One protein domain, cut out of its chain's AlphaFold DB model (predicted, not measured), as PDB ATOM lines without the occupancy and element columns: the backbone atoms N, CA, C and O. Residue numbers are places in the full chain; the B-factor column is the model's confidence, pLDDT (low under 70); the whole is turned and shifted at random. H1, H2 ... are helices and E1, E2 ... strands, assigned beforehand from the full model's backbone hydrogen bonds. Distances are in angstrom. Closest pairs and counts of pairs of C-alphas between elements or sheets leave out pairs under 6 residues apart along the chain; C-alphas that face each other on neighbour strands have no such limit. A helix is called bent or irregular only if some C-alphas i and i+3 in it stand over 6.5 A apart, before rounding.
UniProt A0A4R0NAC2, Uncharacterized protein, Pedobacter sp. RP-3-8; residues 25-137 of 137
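Overview. This is residues 25 to 137 of the 137 residues of an uncharacterized protein of Pedobacter sp. RP-3-8 (UniProt A0A4R0NAC2). One strongly twisted sheet of seven strands has the long helix H1 running across one face, over E1, E4 and E5, while the short helix H2 is on the opposite face, beside E6. A long stretch without named elements, residues 36 to 59, joins E1 to H1. The printed part has 113 residues, with strands and helices in the order E1, H1, E2, H2, E3, E4, E5, E6, E7; the sheet runs E2, E1, E4, E5, E6, E7, E3, all antiparallel. The class is mixed, helices and strands, with 56 residues, under half, in named elements. The whole is compact, with a radius of gyration of the C-alphas of 13.1 A, and spans 36 by 32 by 23 A.

Along the chain. The sheet's longest strand by residues is E1, residues 27 to 35, 19.4 A long, beginning at C-alpha 27 (59.493, -23.550, -21.908) and bending by 51 degrees at residue 32. E4, residues 106 to 112, measures 18.6 A, and E5, residues 117 to 123, 19.7 A. E6 is residues 126 to 129, E7 134 to 136, E2 77 to 79 and E3 93 to 95. E7 ends at C-alpha 136 (45.282, -16.997, -25.882). H1, residues 60 to 75, is 23.0 A long from C-alpha 60 (39.441, -34.515, -30.525); H2 is residues 85 to 88.

Arrangement. In the sheet, E2 and E3 are the edge strands. N 31 and O 109 of E1 and E4 are 2.8 A apart, within hydrogen-bond range, as are N 110 and O 118 of E4 and E5, 2.8 A. E4, E5, E6 and E7 form a meander, each strand the antiparallel neighbour of the one before, and its successive pairs are hairpins. N 121 and O 128 of E5 and E6 are within hydrogen-bond range at 2.8 A, as are N 129 and O 134 of E6 and E7 at 2.8 A. At the edge strands, N 32 of E1 and O 77 of E2 are within hydrogen-bond range at 2.9 A, as are N 135 of E7 and O 94 of E3 at 2.8 A. H1 is on the sheet at a height of 8.6 A, across the strands, at 63 degrees to E1 on the local plane; its closest C-alphas to E4 are those of Leu 66 and Gly 108, 6.8 A. H1 has a kink of 61 degrees near residue 69 and is irregular, with C-alphas 71 and 74 at 7.8 A; 7 of its 12 O i to N i+4 pairs are within hydrogen-bond range, and H2 is too short for such a pair. H2 is on the opposite face at a height of 6.7 A, only just over none of the strands, with 2 of its 4 C-alphas falling on E6; the C-alphas of Leu 87 and Phe 127 are 5.7 A apart.

Size, cuts and confidence. The C-alphas farthest apart are those of Gly 50 and Asn 90, 36.5 A. The printed part has no cut and ends at residue 137, the chain's last. The link from E1 to H1 is long, with 24 residues; in it residues 45 to 46 pair antiparallel with 52 to 53. Mean pLDDT of the printed part is 91.5; residues 99 to 100 are under 70.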
ATOM      1  N   ASP A  25      59.689 -18.334 -20.265       91.19
ATOM      2  CA  ASP A  25      60.821 -18.645 -19.386       91.19
ATOM      3  C   ASP A  25      60.718 -20.061 -18.797       91.19
ATOM      4  O   ASP A  25      61.703 -20.632 -18.336       91.19
ATOM      5  N   ASN A  26      59.521 -20.656 -18.847       90.44
ATOM      6  CA  ASN A  26      59.253 -22.009 -18.373       90.44
ATOM      7  C   ASN A  26      59.209 -23.051 -19.502       90.44
ATOM      8  O   ASN A  26      58.932 -24.221 -19.224       90.44
ATOM      9  N   ILE A  27      59.464 -22.652 -20.751       93.75
ATOM     10  CA  ILE A  27      59.493 -23.550 -21.908       93.75
ATOM     11  C   ILE A  27      60.922 -24.036 -22.132       93.75
ATOM     12  O   ILE A  27      61.841 -23.242 -22.310       93.75
ATOM     13  N   LYS A  28      61.087 -25.357 -22.188       93.69
ATOM     14  CA  LYS A  28      62.349 -26.022 -22.517       93.69
ATOM     15  C   LYS A  28      62.505 -26.209 -24.023       93.69
ATOM     16  O   LYS A  28      63.575 -25.965 -24.575       93.69
ATOM     17  N   ALA A  29      61.452 -26.680 -24.687       95.44
ATOM     18  CA  ALA A  29      61.457 -26.952 -26.119       95.44
ATOM     19  C   ALA A  29      60.041 -26.985 -26.695       95.44
ATOM     20  O   ALA A  29      59.074 -27.277 -25.991       95.44
ATOM     21  N   VAL A  30      59.936 -26.759 -28.002       97.06
ATOM     22  CA  VAL A  30      58.701 -26.963 -28.765       97.06
ATOM     23  C   VAL A  30      58.949 -28.025 -29.831       97.06
ATOM     24  O   VAL A  30      59.934 -27.957 -30.558       97.06
ATOM     25  N   HIS A  31      58.063 -29.013 -29.920       97.62
ATOM     26  CA  HIS A  31      58.123 -30.101 -30.894       97.62
ATOM     27  C   HIS A  31      56.928 -30.008 -31.838       97.62
ATOM     28  O   HIS A  31      55.785 -30.156 -31.405       97.62
ATOM     29  N   VAL A  32      57.182 -29.797 -33.126       97.62
ATOM     30  CA  VAL A  32      56.134 -29.561 -34.126       97.62
ATOM     31  C   VAL A  32      55.723 -30.885 -34.772       97.62
ATOM     32  O   VAL A  32      56.538 -31.516 -35.445       97.62
ATOM     33  N   LEU A  33      54.469 -31.315 -34.579       97.50
ATOM     34  CA  LEU A  33      53.940 -32.540 -35.199       97.50
ATOM     35  C   LEU A  33      53.379 -32.269 -36.599       97.50
ATOM     36  O   LEU A  33      53.575 -33.059 -37.519       97.50
ATOM     37  N   PHE A  34      52.691 -31.143 -36.754       97.00
ATOM     38  CA  PHE A  34      52.121 -30.699 -38.016       97.00
ATOM     39  C   PHE A  34      52.299 -29.196 -38.153       97.00
ATOM     40  O   PHE A  34      52.075 -28.461 -37.191       97.00
ATOM     41  N   LYS A  35      52.660 -28.749 -39.357       95.25
ATOM     42  CA  LYS A  35      52.711 -27.340 -39.734       95.25
ATOM     43  C   LYS A  35      52.477 -27.200 -41.228       95.25
ATOM     44  O   LYS A  35      53.187 -27.816 -42.018       95.25
ATOM     45  N   ASP A  36      51.551 -26.330 -41.595       92.62
ATOM     46  CA  ASP A  36      51.296 -25.951 -42.978       92.62
ATOM     47  C   ASP A  36      51.035 -24.435 -43.071       92.62
ATOM     48  O   ASP A  36      50.747 -23.754 -42.086       92.62
ATOM     49  N   ARG A  37      51.205 -23.877 -44.270       84.44
ATOM     50  CA  ARG A  37      50.833 -22.501 -44.620       84.44
ATOM     51  C   ARG A  37      49.341 -22.386 -44.943       84.44
ATOM     52  O   ARG A  37      48.799 -21.281 -44.915       84.44
ATOM     53  N   GLY A  38      48.701 -23.509 -45.273       78.94
ATOM     54  CA  GLY A  38      47.276 -23.605 -45.561       78.94
ATOM     55  C   GLY A  38      46.384 -23.471 -44.324       78.94
ATOM     56  O   GLY A  38      46.797 -23.673 -43.187       78.94
ATOM     57  N   TRP A  39      45.126 -23.111 -44.572       72.00
ATOM     58  CA  TRP A  39      44.070 -23.021 -43.551       72.00
ATOM     59  C   TRP A  39      42.905 -23.973 -43.868       72.00
ATOM     60  O   TRP A  39      41.961 -24.095 -43.094       72.00
ATOM     61  N   GLY A  40      42.970 -24.658 -45.014       78.69
ATOM     62  CA  GLY A  40      41.910 -25.490 -45.586       78.69
ATOM     63  C   GLY A  40      41.956 -26.956 -45.157       78.69
ATOM     64  O   GLY A  40      41.640 -27.830 -45.956       78.69
ATOM     65  N   HIS A  41      42.343 -27.255 -43.917       84.88
ATOM     66  CA  HIS A  41      42.511 -28.637 -43.438       84.88
ATOM     67  C   HIS A  41      41.210 -29.288 -42.946       84.88
ATOM     68  O   HIS A  41      41.223 -30.119 -42.044       84.88
ATOM     69  N   HIS A  42      40.064 -28.935 -43.536       83.06
ATOM     70  CA  HIS A  42      38.772 -29.523 -43.161       83.06
ATOM     71  C   HIS A  42      38.687 -31.027 -43.454       83.06
ATOM     72  O   HIS A  42      37.948 -31.737 -42.779       83.06
ATOM     73  N   ALA A  43      39.475 -31.517 -44.417       86.00
ATOM     74  CA  ALA A  43      39.614 -32.942 -44.713       86.00
ATOM     75  C   ALA A  43      40.569 -33.682 -43.748       86.00
ATOM     76  O   ALA A  43      40.715 -34.897 -43.849       86.00
ATOM     77  N   GLY A  44      41.211 -32.969 -42.815       92.06
ATOM     78  CA  GLY A  44      42.222 -33.500 -41.901       92.06
ATOM     79  C   GLY A  44      43.640 -33.014 -42.206       92.06
ATOM     80  O   GLY A  44      43.885 -32.259 -43.150       92.06
ATOM     81  N   TYR A  45      44.577 -33.454 -41.371       95.56
ATOM     82  CA  TYR A  45      45.979 -33.047 -41.393       95.56
ATOM     83  C   TYR A  45      46.866 -34.244 -41.719       95.56
ATOM     84  O   TYR A  45      46.909 -35.204 -40.950       95.56
ATOM     85  N   LYS A  46      47.590 -34.192 -42.841       95.38
ATOM     86  CA  LYS A  46      48.573 -35.222 -43.196       95.38
ATOM     87  C   LYS A  46      49.857 -35.000 -42.393       95.38
ATOM     88  O   LYS A  46      50.473 -33.943 -42.498       95.38
ATOM     89  N   LEU A  47      50.235 -35.983 -41.584       95.62
ATOM     90  CA  LEU A  47      51.410 -35.932 -40.716       95.62
ATOM     91  C   LEU A  47      52.674 -36.386 -41.458       95.62
ATOM     92  O   LEU A  47      52.614 -36.913 -42.571       95.62
ATOM     93  N   TYR A  48      53.833 -36.189 -40.823       91.62
ATOM     94  CA  TYR A  48      55.140 -36.521 -41.401       91.62
ATOM     95  C   TYR A  48      55.308 -38.014 -41.733       91.62
ATOM     96  O   TYR A  48      56.048 -38.350 -42.651       91.62
ATOM     97  N   ASP A  49      54.620 -38.902 -41.010       91.62
ATOM     98  CA  ASP A  49      54.654 -40.352 -41.228       91.62
ATOM     99  C   ASP A  49      53.560 -40.845 -42.193       91.62
ATOM    100  O   ASP A  49      53.362 -42.046 -42.362       91.62
ATOM    101  N   GLY A  50      52.845 -39.918 -42.838       92.50
ATOM    102  CA  GLY A  50      51.784 -40.209 -43.797       92.50
ATOM    103  C   GLY A  50      50.416 -40.486 -43.172       92.50
ATOM    104  O   GLY A  50      49.435 -40.534 -43.916       92.50
ATOM    105  N   SER A  51      50.319 -40.613 -41.844       94.81
ATOM    106  CA  SER A  51      49.031 -40.740 -41.158       94.81
ATOM    107  C   SER A  51      48.208 -39.446 -41.237       94.81
ATOM    108  O   SER A  51      48.726 -38.372 -41.558       94.81
ATOM    109  N   ILE A  52      46.901 -39.543 -40.975       95.50
ATOM    110  CA  ILE A  52      45.979 -38.403 -41.024       95.50
ATOM    111  C   ILE A  52      45.396 -38.162 -39.633       95.50
ATOM    112  O   ILE A  52      44.758 -39.041 -39.057       95.50
ATOM    113  N   ALA A  53      45.576 -36.950 -39.108       96.69
ATOM    114  CA  ALA A  53      44.831 -36.477 -37.951       96.69
ATOM    115  C   ALA A  53      43.495 -35.881 -38.414       96.69
ATOM    116  O   ALA A  53      43.467 -34.958 -39.231       96.69
ATOM    117  N   THR A  54      42.383 -36.390 -37.895       95.25
ATOM    118  CA  THR A  54      41.048 -35.893 -38.254       95.25
ATOM    119  C   THR A  54      40.837 -34.476 -37.729       95.25
ATOM    120  O   THR A  54      41.142 -34.177 -36.571       95.25
ATOM    121  N   TRP A  55      40.287 -33.601 -38.571       92.44
ATOM    122  CA  TRP A  55      39.818 -32.288 -38.139       92.44
ATOM    123  C   TRP A  55      38.430 -32.394 -37.504       92.44
ATOM    124  O   TRP A  55      37.510 -32.977 -38.074       92.44
ATOM    125  N   ASP A  56      38.262 -31.765 -36.345       91.62
ATOM    126  CA  ASP A  56      36.967 -31.545 -35.717       91.62
ATOM    127  C   ASP A  56      36.996 -30.258 -34.885       91.62
ATOM    128  O   ASP A  56      38.039 -29.839 -34.379       91.62
ATOM    129  N   LYS A  57      35.832 -29.632 -34.690       90.69
ATOM    130  CA  LYS A  57      35.729 -28.348 -33.971       90.69
ATOM    131  C   LYS A  57      36.185 -28.423 -32.508       90.69
ATOM    132  O   LYS A  57      36.460 -27.384 -31.911       90.69
ATOM    133  N   LYS A  58      36.224 -29.613 -31.904       91.38
ATOM    134  CA  LYS A  58      36.639 -29.832 -30.510       91.38
ATOM    135  C   LYS A  58      38.103 -30.286 -30.403       91.38
ATOM    136  O   LYS A  58      38.575 -30.507 -29.291       91.38
ATOM    137  N   ASN A  59      38.824 -30.378 -31.524       92.94
ATOM    138  CA  ASN A  59      40.199 -30.865 -31.615       92.94
ATOM    139  C   ASN A  59      40.401 -32.291 -31.060       92.94
ATOM    140  O   ASN A  59      41.514 -32.639 -30.678       92.94
ATOM    141  N   ILE A  60      39.358 -33.124 -30.998       94.88
ATOM    142  CA  ILE A  60      39.441 -34.515 -30.525       94.88
ATOM    143  C   ILE A  60      40.418 -35.328 -31.386       94.88
ATOM    144  O   ILE A  60      41.295 -35.996 -30.840       94.88
ATOM    145  N   GLY A  61      40.321 -35.242 -32.715       95.56
ATOM    146  CA  GLY A  61      41.201 -35.954 -33.644       95.56
ATOM    147  C   GLY A  61      42.651 -35.470 -33.571       95.56
ATOM    148  O   GLY A  61      43.579 -36.277 -33.589       95.56
ATOM    149  N   VAL A  62      42.851 -34.163 -33.377       96.62
ATOM    150  CA  VAL A  62      44.180 -33.573 -33.144       96.62
ATOM    151  C   VAL A  62      44.779 -34.077 -31.830       96.62
ATOM    152  O   VAL A  62      45.926 -34.520 -31.809       96.62
ATOM    153  N   LYS A  63      44.011 -34.068 -30.732       97.25
ATOM    154  CA  LYS A  63      44.464 -34.586 -29.431       97.25
ATOM    155  C   LYS A  63      44.783 -36.081 -29.500       97.25
ATOM    156  O   LYS A  63      45.789 -36.510 -28.945       97.25
ATOM    157  N   ALA A  64      43.973 -36.870 -30.210       97.62
ATOM    158  CA  ALA A  64      44.239 -38.290 -30.432       97.62
ATOM    159  C   ALA A  64      45.552 -38.507 -31.203       97.62
ATOM    160  O   ALA A  64      46.386 -39.310 -30.786       97.62
ATOM    161  N   ALA A  65      45.785 -37.741 -32.271       97.75
ATOM    162  CA  ALA A  65      47.040 -37.791 -33.014       97.75
ATOM    163  C   ALA A  65      48.249 -37.414 -32.139       97.75
ATOM    164  O   ALA A  65      49.265 -38.109 -32.178       97.75
ATOM    165  N   LEU A  66      48.132 -36.372 -31.311       97.88
ATOM    166  CA  LEU A  66      49.180 -35.966 -30.369       97.88
ATOM    167  C   LEU A  66      49.470 -37.048 -29.319       97.88
ATOM    168  O   LEU A  66      50.635 -37.330 -29.043       97.88
ATOM    169  N   ASN A  67      48.456 -37.719 -28.780       97.50
ATOM    170  CA  ASN A  67      48.679 -38.850 -27.877       97.50
ATOM    171  C   ASN A  67      49.422 -39.997 -28.583       97.50
ATOM    172  O   ASN A  67      50.438 -40.479 -28.084       97.50
ATOM    173  N   ASN A  68      48.987 -40.375 -29.788       97.12
ATOM    174  CA  ASN A  68      49.575 -41.489 -30.544       97.12
ATOM    175  C   ASN A  68      51.042 -41.249 -30.946       97.12
ATOM    176  O   ASN A  68      51.813 -42.197 -31.092       97.12
ATOM    177  N   HIS A  69      51.448 -39.987 -31.103       96.69
ATOM    178  CA  HIS A  69      52.809 -39.607 -31.491       96.69
ATOM    179  C   HIS A  69      53.689 -39.172 -30.314       96.69
ATOM    180  O   HIS A  69      54.861 -38.847 -30.510       96.69
ATOM    181  N   GLN A  70      53.174 -39.210 -29.081       95.12
ATOM    182  CA  GLN A  70      53.874 -38.698 -27.906       95.12
ATOM    183  C   GLN A  70      55.242 -39.370 -27.690       95.12
ATOM    184  O   GLN A  70      56.200 -38.693 -27.322       95.12
ATOM    185  N   ASN A  71      55.380 -40.668 -27.959       94.44
ATOM    186  CA  ASN A  71      56.653 -41.385 -27.785       94.44
ATOM    187  C   ASN A  71      57.654 -41.146 -28.929       94.44
ATOM    188  O   ASN A  71      58.824 -41.489 -28.803       94.44
ATOM    189  N   LYS A  72      57.216 -40.524 -30.028       94.44
ATOM    190  CA  LYS A  72      58.038 -40.215 -31.207       94.44
ATOM    191  C   LYS A  72      58.510 -38.753 -31.236       94.44
ATOM    192  O   LYS A  72      59.040 -38.304 -32.245       94.44
ATOM    193  N   ARG A  73      58.335 -37.990 -30.145       92.06
ATOM    194  CA  ARG A  73      58.660 -36.545 -30.076       92.06
ATOM    195  C   ARG A  73      60.106 -36.203 -30.428       92.06
ATOM    196  O   ARG A  73      60.353 -35.127 -30.964       92.06
ATOM    197  N   SER A  74      61.046 -37.099 -30.138       92.56
ATOM    198  CA  SER A  74      62.466 -36.927 -30.470       92.56
ATOM    199  C   SER A  74      62.736 -36.884 -31.977       92.56
ATOM    200  O   SER A  74      63.768 -36.360 -32.378       92.56
ATOM    201  N   LEU A  75      61.816 -37.397 -32.800       94.19
ATOM    202  CA  LEU A  75      61.910 -37.394 -34.263       94.19
ATOM    203  C   LEU A  75      61.313 -36.128 -34.896       94.19
ATOM    204  O   LEU A  75      61.437 -35.920 -36.099       94.19
ATOM    205  N   LEU A  76      60.621 -35.305 -34.105       95.31
ATOM    206  CA  LEU A  76      59.925 -34.120 -34.595       95.31
ATOM    207  C   LEU A  76      60.865 -32.924 -34.693       95.31
ATOM    208  O   LEU A  76      61.852 -32.817 -33.961       95.31
ATOM    209  N   LYS A  77      60.494 -31.966 -35.547       94.88
ATOM    210  CA  LYS A  77      61.186 -30.680 -35.615       94.88
ATOM    211  C   LYS A  77      61.143 -30.008 -34.241       94.88
ATOM    212  O   LYS A  77      60.060 -29.819 -33.682       94.88
ATOM    213  N   LYS A  78      62.318 -29.647 -33.725       96.19
ATOM    214  CA  LYS A  78      62.497 -28.995 -32.428       96.19
ATOM    215  C   LYS A  78      62.782 -27.507 -32.614       96.19
ATOM    216  O   LYS A  78      63.660 -27.147 -33.390       96.19
ATOM    217  N   GLU A  79      62.064 -26.673 -31.877       96.31
ATOM    218  CA  GLU A  79      62.221 -25.219 -31.828       96.31
ATOM    219  C   GLU A  79      62.530 -24.768 -30.386       96.31
ATOM    220  O   GLU A  79      62.259 -25.487 -29.415       96.31
ATOM    221  N   GLY A  80      63.120 -23.577 -30.249       91.44
ATOM    222  CA  GLY A  80      63.463 -22.968 -28.959       91.44
ATOM    223  C   GLY A  80      62.272 -22.338 -28.224       91.44
ATOM    224  O   GLY A  80      61.157 -22.269 -28.741       91.44
ATOM    225  N   SER A  81      62.520 -21.835 -27.014       87.38
ATOM    226  CA  SER A  81      61.506 -21.237 -26.129       87.38
ATOM    227  C   SER A  81      60.840 -19.976 -26.698       87.38
ATOM    228  O   SER A  81      59.648 -19.757 -26.476       87.38
ATOM    229  N   ASP A  82      61.563 -19.171 -27.480       91.75
ATOM    230  CA  ASP A  82      61.029 -17.931 -28.058       91.75
ATOM    231  C   ASP A  82      60.087 -18.160 -29.253       91.75
ATOM    232  O   ASP A  82      59.354 -17.253 -29.640       91.75
ATOM    233  N   TYR A  83      60.044 -19.373 -29.817       94.25
ATOM    234  CA  TYR A  83      59.295 -19.676 -31.042       94.25
ATOM    235  C   TYR A  83      57.789 -19.380 -30.934       94.25
ATOM    236  O   TYR A  83      57.190 -18.817 -31.850       94.25
ATOM    237  N   LEU A  84      57.176 -19.721 -29.795       93.12
ATOM    238  CA  LEU A  84      55.745 -19.500 -29.550       93.12
ATOM    239  C   LEU A  84      55.459 -18.253 -28.711       93.12
ATOM    240  O   LEU A  84      54.299 -17.850 -28.619       93.12
ATOM    241  N   ALA A  85      56.479 -17.631 -28.111       89.81
ATOM    242  CA  ALA A  85      56.313 -16.523 -27.171       89.81
ATOM    243  C   ALA A  85      55.430 -15.374 -27.712       89.81
ATOM    244  O   ALA A  85      54.513 -14.961 -26.993       89.81
ATOM    245  N   PRO A  86      55.573 -14.915 -28.975       91.19
ATOM    246  CA  PRO A  86      54.720 -13.854 -29.522       91.19
ATOM    247  C   PRO A  86      53.221 -14.194 -29.555       91.19
ATOM    248  O   PRO A  86      52.376 -13.308 -29.682       91.19
ATOM    249  N   LEU A  87      52.863 -15.479 -29.470       90.12
ATOM    250  CA  LEU A  87      51.483 -15.932 -29.593       90.12
ATOM    251  C   LEU A  87      50.737 -16.014 -28.261       90.12
ATOM    252  O   LEU A  87      49.509 -16.077 -28.310       90.12
ATOM    253  N   PHE A  88      51.423 -15.987 -27.113       88.12
ATOM    254  CA  PHE A  88      50.785 -16.118 -25.795       88.12
ATOM    255  C   PHE A  88      51.264 -15.108 -24.738       88.12
ATOM    256  O   PHE A  88      50.554 -14.889 -23.757       88.12
ATOM    257  N   VAL A  89      52.425 -14.467 -24.914       85.75
ATOM    258  CA  VAL A  89      52.937 -13.468 -23.960       85.75
ATOM    259  C   VAL A  89      52.021 -12.243 -23.931       85.75
ATOM    260  O   VAL A  89      51.616 -11.736 -24.973       85.75
ATOM    261  N   ASN A  90      51.699 -11.767 -22.723       84.06
ATOM    262  CA  ASN A  90      50.818 -10.620 -22.460       84.06
ATOM    263  C   ASN A  90      49.393 -10.744 -23.029       84.06
ATOM    264  O   ASN A  90      48.651  -9.760 -23.050       84.06
ATOM    265  N   LYS A  91      48.983 -11.939 -23.462       85.38
ATOM    266  CA  LYS A  91      47.620 -12.191 -23.933       85.38
ATOM    267  C   LYS A  91      46.719 -12.649 -22.800       85.38
ATOM    268  O   LYS A  91      47.153 -13.317 -21.859       85.38
ATOM    269  N   LYS A  92      45.433 -12.321 -22.911       87.62
ATOM    270  CA  LYS A  92      44.422 -12.875 -22.007       87.62
ATOM    271  C   LYS A  92      44.147 -14.315 -22.423       87.62
ATOM    272  O   LYS A  92      44.214 -14.648 -23.604       87.62
ATOM    273  N   ASN A  93      43.830 -15.166 -21.447       88.69
ATOM    274  CA  ASN A  93      43.415 -16.535 -21.724       88.69
ATOM    275  C   ASN A  93      41.949 -16.771 -21.349       88.69
ATOM    276  O   ASN A  93      41.464 -16.286 -20.329       88.69
ATOM    277  N   PHE A  94      41.252 -17.538 -22.185       88.94
ATOM    278  CA  PHE A  94      39.836 -17.871 -22.029       88.94
ATOM    279  C   PHE A  94      39.616 -19.363 -22.244       88.94
ATOM    280  O   PHE A  94      40.447 -20.048 -22.836       88.94
ATOM    281  N   ARG A  95      38.484 -19.888 -21.767       89.69
ATOM    282  CA  ARG A  95      38.087 -21.266 -22.075       89.69
ATOM    283  C   ARG A  95      37.777 -21.394 -23.568       89.69
ATOM    284  O   ARG A  95      37.051 -20.574 -24.128       89.69
ATOM    285  N   TYR A  96      38.292 -22.444 -24.191       86.50
ATOM    286  CA  TYR A  96      38.002 -22.761 -25.581       86.50
ATOM    287  C   TYR A  96      36.513 -23.071 -25.774       86.50
ATOM    288  O   TYR A  96      35.959 -23.943 -25.103       86.50
ATOM    289  N   THR A  97      35.867 -22.357 -26.704       84.75
ATOM    290  CA  THR A  97      34.453 -22.555 -27.054       84.75
ATOM    291  C   THR A  97      34.312 -22.764 -28.569       84.75
ATOM    292  O   THR A  97      34.647 -21.864 -29.341       84.75
ATOM    293  N   PRO A  98      33.815 -23.924 -29.034       76.31
ATOM    294  CA  PRO A  98      33.872 -24.314 -30.444       76.31
ATOM    295  C   PRO A  98      32.709 -23.748 -31.286       76.31
ATOM    296  O   PRO A  98      31.909 -24.507 -31.830       76.31
ATOM    297  N   ILE A  99      32.588 -22.420 -31.398       64.25
ATOM    298  CA  ILE A  99      31.479 -21.777 -32.143       64.25
ATOM    299  C   ILE A  99      31.822 -21.631 -33.637       64.25
ATOM    300  O   ILE A  99      31.069 -22.081 -34.501       64.25
ATOM    301  N   LYS A 100      32.990 -21.059 -33.953       66.81
ATOM    302  CA  LYS A 100      33.552 -20.945 -35.311       66.81
ATOM    303  C   LYS A 100      35.057 -21.176 -35.231       66.81
ATOM    304  O   LYS A 100      35.805 -20.278 -34.868       66.81
ATOM    305  N   VAL A 101      35.471 -22.406 -35.508       74.44
ATOM    306  CA  VAL A 101      36.860 -22.848 -35.354       74.44
ATOM    307  C   VAL A 101      37.411 -23.116 -36.741       74.44
ATOM    308  O   VAL A 101      36.909 -23.998 -37.443       74.44
ATOM    309  N   THR A 102      38.410 -22.339 -37.144       84.25
ATOM    310  CA  THR A 102      39.184 -22.646 -38.343       84.25
ATOM    311  C   THR A 102      40.152 -23.791 -38.045       84.25
ATOM    312  O   THR A 102      40.571 -23.962 -36.898       84.25
ATOM    313  N   PRO A 103      40.501 -24.617 -39.043       90.38
ATOM    314  CA  PRO A 103      41.535 -25.624 -38.863       90.38
ATOM    315  C   PRO A 103      42.845 -25.009 -38.355       90.38
ATOM    316  O   PRO A 103      43.171 -23.852 -38.634       90.38
ATOM    317  N   LEU A 104      43.594 -25.797 -37.590       93.56
ATOM    318  CA  LEU A 104      44.892 -25.399 -37.069       93.56
ATOM    319  C   LEU A 104      45.895 -25.331 -38.221       93.56
ATOM    320  O   LEU A 104      45.971 -26.243 -39.038       93.56
ATOM    321  N   LYS A 105      46.708 -24.279 -38.262       94.31
ATOM    322  CA  LYS A 105      47.850 -24.227 -39.190       94.31
ATOM    323  C   LYS A 105      49.059 -24.988 -38.643       94.31
ATOM    324  O   LYS A 105      49.976 -25.333 -39.377       94.31
ATOM    325  N   GLU A 106      49.075 -25.219 -37.332       96.12
ATOM    326  CA  GLU A 106      50.159 -25.895 -36.631       96.12
ATOM    327  C   GLU A 106      49.653 -26.528 -35.335       96.12
ATOM    328  O   GLU A 106      48.796 -25.952 -34.661       96.12
ATOM    329  N   PHE A 107      50.200 -27.684 -34.966       97.62
ATOM    330  CA  PHE A 107      50.041 -28.260 -33.632       97.62
ATOM    331  C   PHE A 107      51.216 -29.166 -33.270       97.62
ATOM    332  O   PHE A 107      51.937 -29.687 -34.128       97.62
ATOM    333  N   GLY A 108      51.403 -29.365 -31.973       98.12
ATOM    334  CA  GLY A 108      52.537 -30.109 -31.456       98.12
ATOM    335  C   GLY A 108      52.571 -30.133 -29.937       98.12
ATOM    336  O   GLY A 108      51.538 -30.086 -29.265       98.12
ATOM    337  N   TYR A 109      53.786 -30.183 -29.405       97.88
ATOM    338  CA  TYR A 109      54.059 -30.278 -27.981       97.88
ATOM    339  C   TYR A 109      54.941 -29.130 -27.507       97.88
ATOM    340  O   TYR A 109      55.870 -28.725 -28.201       97.88
ATOM    341  N   ILE A 110      54.696 -28.669 -26.289       96.69
ATOM    342  CA  ILE A 110      55.598 -27.815 -25.524       96.69
ATOM    343  C   ILE A 110      56.115 -28.659 -24.364       96.69
ATOM    344  O   ILE A 110      55.333 -29.156 -23.551       96.69
ATOM    345  N   GLU A 111      57.426 -28.845 -24.306       95.44
ATOM    346  CA  GLU A 111      58.106 -29.420 -23.153       95.44
ATOM    347  C   GLU A 111      58.441 -28.284 -22.186       95.44
ATOM    348  O   GLU A 111      59.146 -27.338 -22.541       95.44
ATOM    349  N   MET A 112      57.915 -28.363 -20.970       94.38
ATOM    350  CA  MET A 112      58.172 -27.387 -19.916       94.38
ATOM    351  C   MET A 112      59.448 -27.752 -19.149       94.38
ATOM    352  O   MET A 112      59.824 -28.921 -19.068       94.38
ATOM    353  N   ASN A 113      60.069 -26.774 -18.489       92.94
ATOM    354  CA  ASN A 113      61.209 -27.014 -17.590       92.94
ATOM    355  C   ASN A 113      60.860 -27.961 -16.423       92.94
ATOM    356  O   ASN A 113      61.730 -28.650 -15.901       92.94
ATOM    357  N   SER A 114      59.579 -28.047 -16.050       91.38
ATOM    358  CA  SER A 114      59.052 -29.006 -15.068       91.38
ATOM    359  C   SER A 114      58.900 -30.438 -15.604       91.38
ATOM    360  O   SER A 114      58.362 -31.291 -14.903       91.38
ATOM    361  N   ASN A 115      59.307 -30.704 -16.851       88.62
ATOM    362  CA  ASN A 115      59.026 -31.924 -17.619       88.62
ATOM    363  C   ASN A 115      57.533 -32.180 -17.896       88.62
ATOM    364  O   ASN A 115      57.169 -33.232 -18.423       88.62
ATOM    365  N   GLN A 116      56.655 -31.219 -17.588       92.38
ATOM    366  CA  GLN A 116      55.271 -31.262 -18.043       92.38
ATOM    367  C   GLN A 116      55.223 -31.117 -19.567       92.38
ATOM    368  O   GLN A 116      55.946 -30.308 -20.150       92.38
ATOM    369  N   LEU A 117      54.336 -31.879 -20.202       94.38
ATOM    370  CA  LEU A 117      54.085 -31.803 -21.634       94.38
ATOM    371  C   LEU A 117      52.733 -31.133 -21.880       94.38
ATOM    372  O   LEU A 117      51.713 -31.593 -21.370       94.38
ATOM    373  N   ILE A 118      52.728 -30.060 -22.667       95.56
ATOM    374  CA  ILE A 118      51.511 -29.355 -23.075       95.56
ATOM    375  C   ILE A 118      51.279 -29.592 -24.562       95.56
ATOM    376  O   ILE A 118      52.183 -29.434 -25.379       95.56
ATOM    377  N   PHE A 119      50.060 -29.957 -24.925       97.44
ATOM    378  CA  PHE A 119      49.605 -30.026 -26.305       97.44
ATOM    379  C   PHE A 119      49.203 -28.630 -26.746       97.44
ATOM    380  O   PHE A 119      48.415 -27.971 -26.067       97.44
ATOM    381  N   TYR A 120      49.716 -28.184 -27.887       96.94
ATOM    382  CA  TYR A 120      49.383 -26.868 -28.417       96.94
ATOM    383  C   TYR A 120      48.830 -26.936 -29.831       96.94
ATOM    384  O   TYR A 120      49.144 -27.845 -30.598       96.94
ATOM    385  N   GLY A 121      48.039 -25.927 -30.172       95.75
ATOM    386  CA  GLY A 121      47.600 -25.631 -31.525       95.75
ATOM    387  C   GLY A 121      47.737 -24.144 -31.823       95.75
ATOM    388  O   GLY A 121      47.643 -23.305 -30.928       95.75
ATOM    389  N   ILE A 122      47.939 -23.807 -33.093       94.50
ATOM    390  CA  ILE A 122      47.902 -22.430 -33.581       94.50
ATOM    391  C   ILE A 122      46.774 -22.307 -34.598       94.50
ATOM    392  O   ILE A 122      46.753 -22.987 -35.626       94.50
ATOM    393  N   MET A 123      45.855 -21.390 -34.316       90.19
ATOM    394  CA  MET A 123      44.724 -21.044 -35.164       90.19
ATOM    395  C   MET A 123      44.874 -19.577 -35.575       90.19
ATOM    396  O   MET A 123      44.543 -18.660 -34.828       90.19
ATOM    397  N   GLY A 124      45.458 -19.334 -36.746       85.00
ATOM    398  CA  GLY A 124      45.844 -17.988 -37.166       85.00
ATOM    399  C   GLY A 124      46.851 -17.318 -36.239       85.00
ATOM    400  O   GLY A 124      47.987 -17.782 -36.171       85.00
ATOM    401  N   ASN A 125      46.464 -16.232 -35.569       86.25
ATOM    402  CA  ASN A 125      47.303 -15.537 -34.577       86.25
ATOM    403  C   ASN A 125      46.965 -15.935 -33.131       86.25
ATOM    404  O   ASN A 125      47.504 -15.367 -32.179       86.25
ATOM    405  N   THR A 126      46.075 -16.912 -32.976       89.88
ATOM    406  CA  THR A 126      45.582 -17.406 -31.698       89.88
ATOM    407  C   THR A 126      46.340 -18.662 -31.310       89.88
ATOM    408  O   THR A 126      46.445 -19.604 -32.100       89.88
ATOM    409  N   PHE A 127      46.839 -18.691 -30.080       94.25
ATOM    410  CA  PHE A 127      47.431 -19.887 -29.495       94.25
ATOM    411  C   PHE A 127      46.377 -20.646 -28.685       94.25
ATOM    412  O   PHE A 127      45.578 -20.044 -27.968       94.25
ATOM    413  N   ILE A 128      46.369 -21.970 -28.806       94.19
ATOM    414  CA  ILE A 128      45.448 -22.855 -28.101       94.19
ATOM    415  C   ILE A 128      46.271 -23.849 -27.285       94.19
ATOM    416  O   ILE A 128      47.019 -24.650 -27.839       94.19
ATOM    417  N   ASP A 129      46.097 -23.819 -25.971       94.50
ATOM    418  CA  ASP A 129      46.532 -24.868 -25.055       94.50
ATOM    419  C   ASP A 129      45.477 -25.981 -25.102       94.50
ATOM    420  O   ASP A 129      44.402 -25.877 -24.506       94.50
ATOM    421  N   LEU A 130      45.769 -27.024 -25.876       95.31
ATOM    422  CA  LEU A 130      44.884 -28.167 -26.098       95.31
ATOM    423  C   LEU A 130      44.835 -29.101 -24.882       95.31
ATOM    424  O   LEU A 130      43.879 -29.868 -24.753       95.31
ATOM    425  N   THR A 131      45.833 -29.052 -23.997       94.88
ATOM    426  CA  THR A 131      45.829 -29.829 -22.750       94.88
ATOM    427  C   THR A 131      44.781 -29.286 -21.786       94.88
ATOM    428  O   THR A 131      44.026 -30.063 -21.213       94.88
ATOM    429  N   ASN A 132      44.708 -27.961 -21.643       92.31
ATOM    430  CA  ASN A 132      43.838 -27.302 -20.664       92.31
ATOM    431  C   ASN A 132      42.597 -26.638 -21.281       92.31
ATOM    432  O   ASN A 132      41.844 -25.961 -20.576       92.31
ATOM    433  N   ASP A 133      42.393 -26.796 -22.592       91.50
ATOM    434  CA  ASP A 133      41.320 -26.162 -23.363       91.50
ATOM    435  C   ASP A 133      41.270 -24.639 -23.153       91.50
ATOM    436  O   ASP A 133      40.216 -24.047 -22.882       91.50
ATOM    437  N   LYS A 134      42.438 -23.992 -23.273       91.62
ATOM    438  CA  LYS A 134      42.591 -22.537 -23.150       91.62
ATOM    439  C   LYS A 134      43.000 -21.896 -24.463       91.62
ATOM    440  O   LYS A 134      43.751 -22.461 -25.247       91.62
ATOM    441  N   VAL A 135      42.516 -20.683 -24.676       91.44
ATOM    442  CA  VAL A 135      42.779 -19.870 -25.864       91.44
ATOM    443  C   VAL A 135      43.435 -18.580 -25.439       91.44
ATOM    444  O   VAL A 135      42.918 -17.926 -24.540       91.44
ATOM    445  N   TYR A 136      44.520 -18.215 -26.108       91.56
ATOM    446  CA  TYR A 136      45.282 -16.997 -25.882       91.56
ATOM    447  C   TYR A 136      45.090 -16.060 -27.075       91.56
ATOM    448  O   TYR A 136      45.509 -16.382 -28.195       91.56
ATOM    449  N   HIS A 137      44.447 -14.917 -26.828       85.81
ATOM    450  CA  HIS A 137      44.125 -13.897 -27.829       85.81
ATOM    451  C   HIS A 137      44.352 -12.489 -27.264       85.81
ATOM    452  O   HIS A 137      44.202 -12.295 -26.035       85.81
TER     453      HIS A 137